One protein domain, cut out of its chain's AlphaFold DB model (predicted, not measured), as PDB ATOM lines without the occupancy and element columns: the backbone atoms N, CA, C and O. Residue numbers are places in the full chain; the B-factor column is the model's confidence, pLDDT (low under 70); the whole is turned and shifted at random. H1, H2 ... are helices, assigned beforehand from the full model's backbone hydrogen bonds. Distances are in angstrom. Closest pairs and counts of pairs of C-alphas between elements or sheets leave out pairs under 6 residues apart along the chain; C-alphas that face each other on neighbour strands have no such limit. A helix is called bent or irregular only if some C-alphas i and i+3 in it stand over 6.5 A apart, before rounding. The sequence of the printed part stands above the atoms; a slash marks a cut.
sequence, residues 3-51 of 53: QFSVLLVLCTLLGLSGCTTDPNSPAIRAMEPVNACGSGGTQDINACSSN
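Overview. This is residues 3 to 51 of the 53 residues of an uncharacterized protein of Kaistia sp. 32K (UniProt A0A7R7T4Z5). This is a drawn-out chain with no packed core: one long helix, H1, makes a free-standing arm at one end, and the rest strings out away from it through the very short helix H2 to another short helix, H3, near the far end. Between H2 and H3 the long unnamed stretch makes a small loop just before H3. The printed part has 49 residues with three named helices, H1, H2 and H3 in that order along the chain, and no named strand; its class is all helix. It is extended, with a radius of gyration of the C-alphas of 19.3 A, and the C-alphas span 62 by 22 by 12 A, a rod in outline.

Arrangement. H1, residues 3 to 18, touches no helix, and residues 3 to 17, which belong to it, stand free. H2, residues 26 to 29, follows after a short link of 7 residues, and H1 and H2 are apart, with no C-alpha of the one within 8 A of the other. Residues 21 to 26, of which residue 26 belongs to H2, also stand free. H3, residues 45 to 49, follows after a long link of 15 residues, and H2 and H3 are apart. H1 and H3 are apart too. In the backbone, 8 of 12 O i to N i+4 pairs of H1 are within hydrogen-bond range; in H3 it is 0 of 1, beside 2 of 2 O i to N i+3 pairs, and H2 with 4 residues is too short for an O i to N i+4 pair.

Along the chain. H1 runs from C-alpha 3 at (105.773, 172.366, 119.396) to C-alpha 18 at (120.364, 159.043, 136.053), 25.8 A from first to last C-alpha. It is irregular, but only just: C-alphas 15 and 18 are 6.50 A apart. H2 begins at Pro 26, with its C-alpha at (123.815, 152.583, 144.872), and measures 5.2 A to the C-alpha of Arg 29. H3 measures 7.5 A from the C-alpha of Ile 45 to that of Ser 49, the latter at (111.797, 123.829, 150.310).

Size, cuts and confidence. The two C-alphas farthest apart are those of Gln 3 and Asn 51, the first and last printed residues, at 62.0 A. The printed part has no cut. The link from H2 to H3 is long; its residues 30 to 44 hold no named element, and their C-alphas lie 3 to 20 A from the mean of all C-alphas. The mean pLDDT of the printed part is 72.1, and 17 residues are under 70: residues 3 to 4, 12 to 19, 33 to 34, 39 to 40 and 49 to 51.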
ATOM      1  N   GLN A   3     104.894 171.896 118.310       62.75
ATOM      2  CA  GLN A   3     105.773 172.366 119.396       62.75
ATOM      3  C   GLN A   3     105.727 171.485 120.657       62.75
ATOM      4  O   GLN A   3     106.743 171.345 121.332       62.75
ATOM      5  N   PHE A   4     104.591 170.844 120.949       68.25
ATOM      6  CA  PHE A   4     104.456 169.953 122.109       68.25
ATOM      7  C   PHE A   4     105.298 168.674 121.985       68.25
ATOM      8  O   PHE A   4     105.840 168.191 122.976       68.25
ATOM      9  N   SER A   5     105.449 168.143 120.770       72.69
ATOM     10  CA  SER A   5     106.180 166.896 120.531       72.69
ATOM     11  C   SER A   5     107.688 167.059 120.737       72.69
ATOM     12  O   SER A   5     108.336 166.155 121.255       72.69
ATOM     13  N   VAL A   6     108.244 168.222 120.389       78.56
ATOM     14  CA  VAL A   6     109.678 168.515 120.560       78.56
ATOM     15  C   VAL A   6     110.050 168.609 122.042       78.56
ATOM     16  O   VAL A   6     111.085 168.087 122.453       78.56
ATOM     17  N   LEU A   7     109.184 169.219 122.856       75.50
ATOM     18  CA  LEU A   7     109.406 169.362 124.295       75.50
ATOM     19  C   LEU A   7     109.437 167.997 125.004       75.50
ATOM     20  O   LEU A   7     110.315 167.747 125.823       75.50
ATOM     21  N   LEU A   8     108.523 167.093 124.635       74.50
ATOM     22  CA  LEU A   8     108.460 165.734 125.183       74.50
ATOM     23  C   LEU A   8     109.716 164.912 124.867       74.50
ATOM     24  O   LEU A   8     110.224 164.219 125.745       74.50
ATOM     25  N   VAL A   9     110.244 165.022 123.645       78.06
ATOM     26  CA  VAL A   9     111.480 164.328 123.244       78.06
ATOM     27  C   VAL A   9     112.693 164.877 124.000       78.06
ATOM     28  O   VAL A   9     113.536 164.106 124.447       78.06
ATOM     29  N   LEU A  10     112.780 166.194 124.215       73.56
ATOM     30  CA  LEU A  10     113.860 166.766 125.027       73.56
ATOM     31  C   LEU A  10     113.799 166.319 126.495       73.56
ATOM     32  O   LEU A  10     114.842 166.063 127.098       73.56
ATOM     33  N   CYS A  11     112.601 166.188 127.073       70.69
ATOM     34  CA  CYS A  11     112.446 165.717 128.449       70.69
ATOM     35  C   CYS A  11     112.903 164.261 128.637       70.69
ATOM     36  O   CYS A  11     113.484 163.945 129.674       70.69
ATOM     37  N   THR A  12     112.699 163.379 127.652       67.94
ATOM     38  CA  THR A  12     113.163 161.982 127.750       67.94
ATOM     39  C   THR A  12     114.680 161.854 127.612       67.94
ATOM     40  O   THR A  12     115.278 161.024 128.289       67.94
ATOM     41  N   LEU A  13     115.325 162.715 126.816       64.56
ATOM     42  CA  LEU A  13     116.788 162.768 126.680       64.56
ATOM     43  C   LEU A  13     117.486 163.216 127.973       64.56
ATOM     44  O   LEU A  13     118.526 162.670 128.335       64.56
ATOM     45  N   LEU A  14     116.904 164.172 128.701       64.38
ATOM     46  CA  LEU A  14     117.445 164.638 129.986       64.38
ATOM     47  C   LEU A  14     117.253 163.611 131.117       64.38
ATOM     48  O   LEU A  14     118.027 163.602 132.075       64.38
ATOM     49  N   GLY A  15     116.276 162.705 130.987       60.09
ATOM     50  CA  GLY A  15     116.039 161.600 131.922       60.09
ATOM     51  C   GLY A  15     117.150 160.542 131.953       60.09
ATOM     52  O   GLY A  15     117.262 159.814 132.936       60.09
ATOM     53  N   LEU A  16     118.020 160.483 130.935       61.00
ATOM     54  CA  LEU A  16     119.173 159.570 130.917       61.00
ATOM     55  C   LEU A  16     120.318 160.008 131.846       61.00
ATOM     56  O   LEU A  16     121.245 159.233 132.065       61.00
ATOM     57  N   SER A  17     120.262 161.208 132.431       62.72
ATOM     58  CA  SER A  17     121.275 161.690 133.386       62.72
ATOM     59  C   SER A  17     121.353 160.869 134.685       62.72
ATOM     60  O   SER A  17     122.333 160.982 135.417       62.72
ATOM     61  N   GLY A  18     120.357 160.014 134.954       62.12
ATOM     62  CA  GLY A  18     120.364 159.043 136.053       62.12
ATOM     63  C   GLY A  18     120.817 157.629 135.667       62.12
ATOM     64  O   GLY A  18     120.954 156.778 136.545       62.12
ATOM     65  N   CYS A  19     121.049 157.350 134.379       67.50
ATOM     66  CA  CYS A  19     121.570 156.060 133.936       67.50
ATOM     67  C   CYS A  19     123.067 156.002 134.235       67.50
ATOM     68  O   CYS A  19     123.878 156.650 133.579       67.50
ATOM     69  N   THR A  20     123.433 155.204 135.228       71.31
ATOM     70  CA  THR A  20     124.825 154.905 135.550       71.31
ATOM     71  C   THR A  20     125.141 153.474 135.138       71.31
ATOM     72  O   THR A  20     124.352 152.562 135.375       71.31
ATOM     73  N   THR A  21     126.286 153.279 134.490       75.94
ATOM     74  CA  THR A  21     126.823 151.952 134.155       75.94
ATOM     75  C   THR A  21     127.822 151.464 135.197       75.94
ATOM     76  O   THR A  21     128.408 150.398 135.021       75.94
ATOM     77  N   ASP A  22     128.063 152.246 136.256       77.94
ATOM     78  CA  ASP A  22     128.935 151.836 137.348       77.94
ATOM     79  C   ASP A  22     128.268 150.688 138.127       77.94
ATOM     80  O   ASP A  22     127.205 150.892 138.728       77.94
ATOM     81  N   PRO A  23     128.871 149.484 138.145       72.81
ATOM     82  CA  PRO A  23     128.308 148.336 138.851       72.81
ATOM     83  C   PRO A  23     128.273 148.552 140.369       72.81
ATOM     84  O   PRO A  23     127.507 147.894 141.067       72.81
ATOM     85  N   ASN A  24     129.070 149.492 140.887       79.31
ATOM     86  CA  ASN A  24     129.092 149.839 142.304       79.31
ATOM     87  C   ASN A  24     128.061 150.912 142.674       79.31
ATOM     88  O   ASN A  24     127.964 151.274 143.853       79.31
ATOM     89  N   SER A  25     127.282 151.421 141.711       84.12
ATOM     90  CA  SER A  25     126.372 152.518 141.993       84.12
ATOM     91  C   SER A  25     125.289 152.062 142.979       84.12
ATOM     92  O   SER A  25     124.788 150.936 142.874       84.12
ATOM     93  N   PRO A  26     124.862 152.927 143.914       78.44
ATOM     94  CA  PRO A  26     123.815 152.583 144.872       78.44
ATOM     95  C   PRO A  26     122.517 152.128 144.195       78.44
ATOM     96  O   PRO A  26     121.838 151.244 144.704       78.44
ATOM     97  N   ALA A  27     122.194 152.710 143.036       74.56
ATOM     98  CA  ALA A  27     120.993 152.387 142.276       74.56
ATOM     99  C   ALA A  27     121.046 150.977 141.664       74.56
ATOM    100  O   ALA A  27     120.053 150.261 141.719       74.56
ATOM    101  N   ILE A  28     122.200 150.560 141.130       76.62
ATOM    102  CA  ILE A  28     122.382 149.212 140.562       76.62
ATOM    103  C   ILE A  28     122.393 148.170 141.685       76.62
ATOM    104  O   ILE A  28     121.699 147.162 141.598       76.62
ATOM    105  N   ARG A  29     123.108 148.445 142.780       78.69
ATOM    106  CA  ARG A  29     123.180 147.555 143.950       78.69
ATOM    107  C   ARG A  29     121.839 147.405 144.673       78.69
ATOM    108  O   ARG A  29     121.579 146.374 145.277       78.69
ATOM    109  N   ALA A  30     120.963 148.405 144.601       75.06
ATOM    110  CA  ALA A  30     119.596 148.294 145.112       75.06
ATOM    111  C   ALA A  30     118.701 147.376 144.257       75.06
ATOM    112  O   ALA A  30     117.681 146.901 144.746       75.06
ATOM    113  N   MET A  31     119.068 147.125 142.996       73.44
ATOM    114  CA  MET A  31     118.395 146.163 142.114       73.44
ATOM    115  C   MET A  31     119.022 144.766 142.183       73.44
ATOM    116  O   MET A  31     118.601 143.875 141.444       73.44
ATOM    117  N   GLU A  32     120.035 144.567 143.030       74.75
ATOM    118  CA  GLU A  32     120.700 143.279 143.177       74.75
ATOM    119  C   GLU A  32     119.669 142.235 143.647       74.75
ATOM    120  O   GLU A  32     118.912 142.495 144.591       74.75
ATOM    121  N   PRO A  33     119.556 141.089 142.953       69.19
ATOM    122  CA  PRO A  33     118.505 140.125 143.224       69.19
ATOM    123  C   PRO A  33     118.613 139.618 144.660       69.19
ATOM    124  O   PRO A  33     119.622 139.040 145.064       69.19
ATOM    125  N   VAL A  34     117.543 139.821 145.431       69.94
ATOM    126  CA  VAL A  34     117.413 139.215 146.754       69.94
ATOM    127  C   VAL A  34     117.388 137.697 146.600       69.94
ATOM    128  O   VAL A  34     116.690 137.134 145.758       69.94
ATOM    129  N   ASN A  35     118.189 137.029 147.413       73.31
ATOM    130  CA  ASN A  35     118.286 135.585 147.452       73.31
ATOM    131  C   ASN A  35     116.934 134.946 147.820       73.31
ATOM    132  O   ASN A  35     116.238 135.397 148.732       73.31
ATOM    133  N   ALA A  36     116.567 133.882 147.099       76.44
ATOM    134  CA  ALA A  36     115.232 133.282 147.107       76.44
ATOM    135  C   ALA A  36     114.760 132.812 148.493       76.44
ATOM    136  O   ALA A  36     113.559 132.803 148.755       76.44
ATOM    137  N   CYS A  37     115.686 132.459 149.391       74.12
ATOM    138  CA  CYS A  37     115.362 131.984 150.740       74.12
ATOM    139  C   CYS A  37     115.560 133.035 151.857       74.12
ATOM    140  O   CYS A  37     115.583 132.663 153.029       74.12
ATOM    141  N   GLY A  38     115.706 134.327 151.530       71.12
ATOM    142  CA  GLY A  38     115.954 135.406 152.504       71.12
ATOM    143  C   GLY A  38     117.426 135.535 152.921       71.12
ATOM    144  O   GLY A  38     118.252 134.729 152.512       71.12
ATOM    145  N   SER A  39     117.786 136.560 153.707       69.88
ATOM    146  CA  SER A  39     119.184 136.931 154.034       69.88
ATOM    147  C   SER A  39     120.089 135.736 154.397       69.88
ATOM    148  O   SER A  39     119.789 134.983 155.321       69.88
ATOM    149  N   GLY A  40     121.189 135.549 153.651       69.94
ATOM    150  CA  GLY A  40     122.134 134.429 153.814       69.94
ATOM    151  C   GLY A  40     121.722 133.101 153.155       69.94
ATOM    152  O   GLY A  40     122.516 132.166 153.111       69.94
ATOM    153  N   GLY A  41     120.502 133.011 152.627       72.06
ATOM    154  CA  GLY A  41     119.995 131.883 151.855       72.06
ATOM    155  C   GLY A  41     120.478 131.839 150.403       72.06
ATOM    156  O   GLY A  41     121.163 132.731 149.904       72.06
ATOM    157  N   THR A  42     120.093 130.780 149.706       78.44
ATOM    158  CA  THR A  42     120.454 130.541 148.304       78.44
ATOM    159  C   THR A  42     119.570 131.326 147.331       78.44
ATOM    160  O   THR A  42     118.450 131.717 147.662       78.44
ATOM    161  N   GLN A  43     120.090 131.571 146.124       80.31
ATOM    162  CA  GLN A  43     119.334 132.128 144.996       80.31
ATOM    163  C   GLN A  43     118.397 131.094 144.352       80.31
ATOM    164  O   GLN A  43     117.491 131.465 143.612       80.31
ATOM    165  N   ASP A  44     118.599 129.805 144.630       79.00
ATOM    166  CA  ASP A  44     117.757 128.734 144.103       79.00
ATOM    167  C   ASP A  44     116.492 128.550 144.959       79.00
ATOM    168  O   ASP A  44     116.563 128.171 146.127       79.00
ATOM    169  N   ILE A  45     115.316 128.805 144.378       75.88
ATOM    170  CA  ILE A  45     114.037 128.699 145.098       75.88
ATOM    171  C   ILE A  45     113.691 127.257 145.497       75.88
ATOM    172  O   ILE A  45     113.042 127.031 146.521       75.88
ATOM    173  N   ASN A  46     114.148 126.264 144.728       79.56
ATOM    174  CA  ASN A  46     113.858 124.856 145.004       79.56
ATOM    175  C   ASN A  46     114.612 124.374 146.250       79.56
ATOM    176  O   ASN A  46     114.114 123.546 147.014       79.56
ATOM    177  N   ALA A  47     115.780 124.955 146.509       77.38
ATOM    178  CA  ALA A  47     116.552 124.705 147.709       77.38
ATOM    179  C   ALA A  47     115.921 125.292 148.988       77.38
ATOM    180  O   ALA A  47     116.217 124.789 150.072       77.38
ATOM    181  N   CYS A  48     114.999 126.264 148.907       74.00
ATOM    182  CA  CYS A  48     114.288 126.756 150.098       74.00
ATOM    183  C   CYS A  48     113.376 125.682 150.710       74.00
ATOM    184  O   CYS A  48     113.286 125.553 151.928       74.00
ATOM    185  N   SER A  49     112.719 124.881 149.865       66.31
ATOM    186  CA  SER A  49     111.797 123.829 150.310       66.31
ATOM    187  C   SER A  49     112.517 122.561 150.774       66.31
ATOM    188  O   SER A  49     111.926 121.760 151.497       66.31
ATOM    189  N   SER A  50     113.778 122.358 150.377       59.94
ATOM    190  CA  SER A  50     114.506 121.117 150.672       59.94
ATOM    191  C   SER A  50     114.918 120.977 152.144       59.94
ATOM    192  O   SER A  50     115.257 119.871 152.552       59.94
ATOM    193  N   ASN A  51     114.886 122.056 152.936       57.09
ATOM    194  CA  ASN A  51     115.261 122.047 154.358       57.09
ATOM    195  C   ASN A  51     114.045 122.035 155.314       57.09
ATOM    196  O   ASN A  51     114.204 122.151 156.524       57.09
TER     197      ASN A  51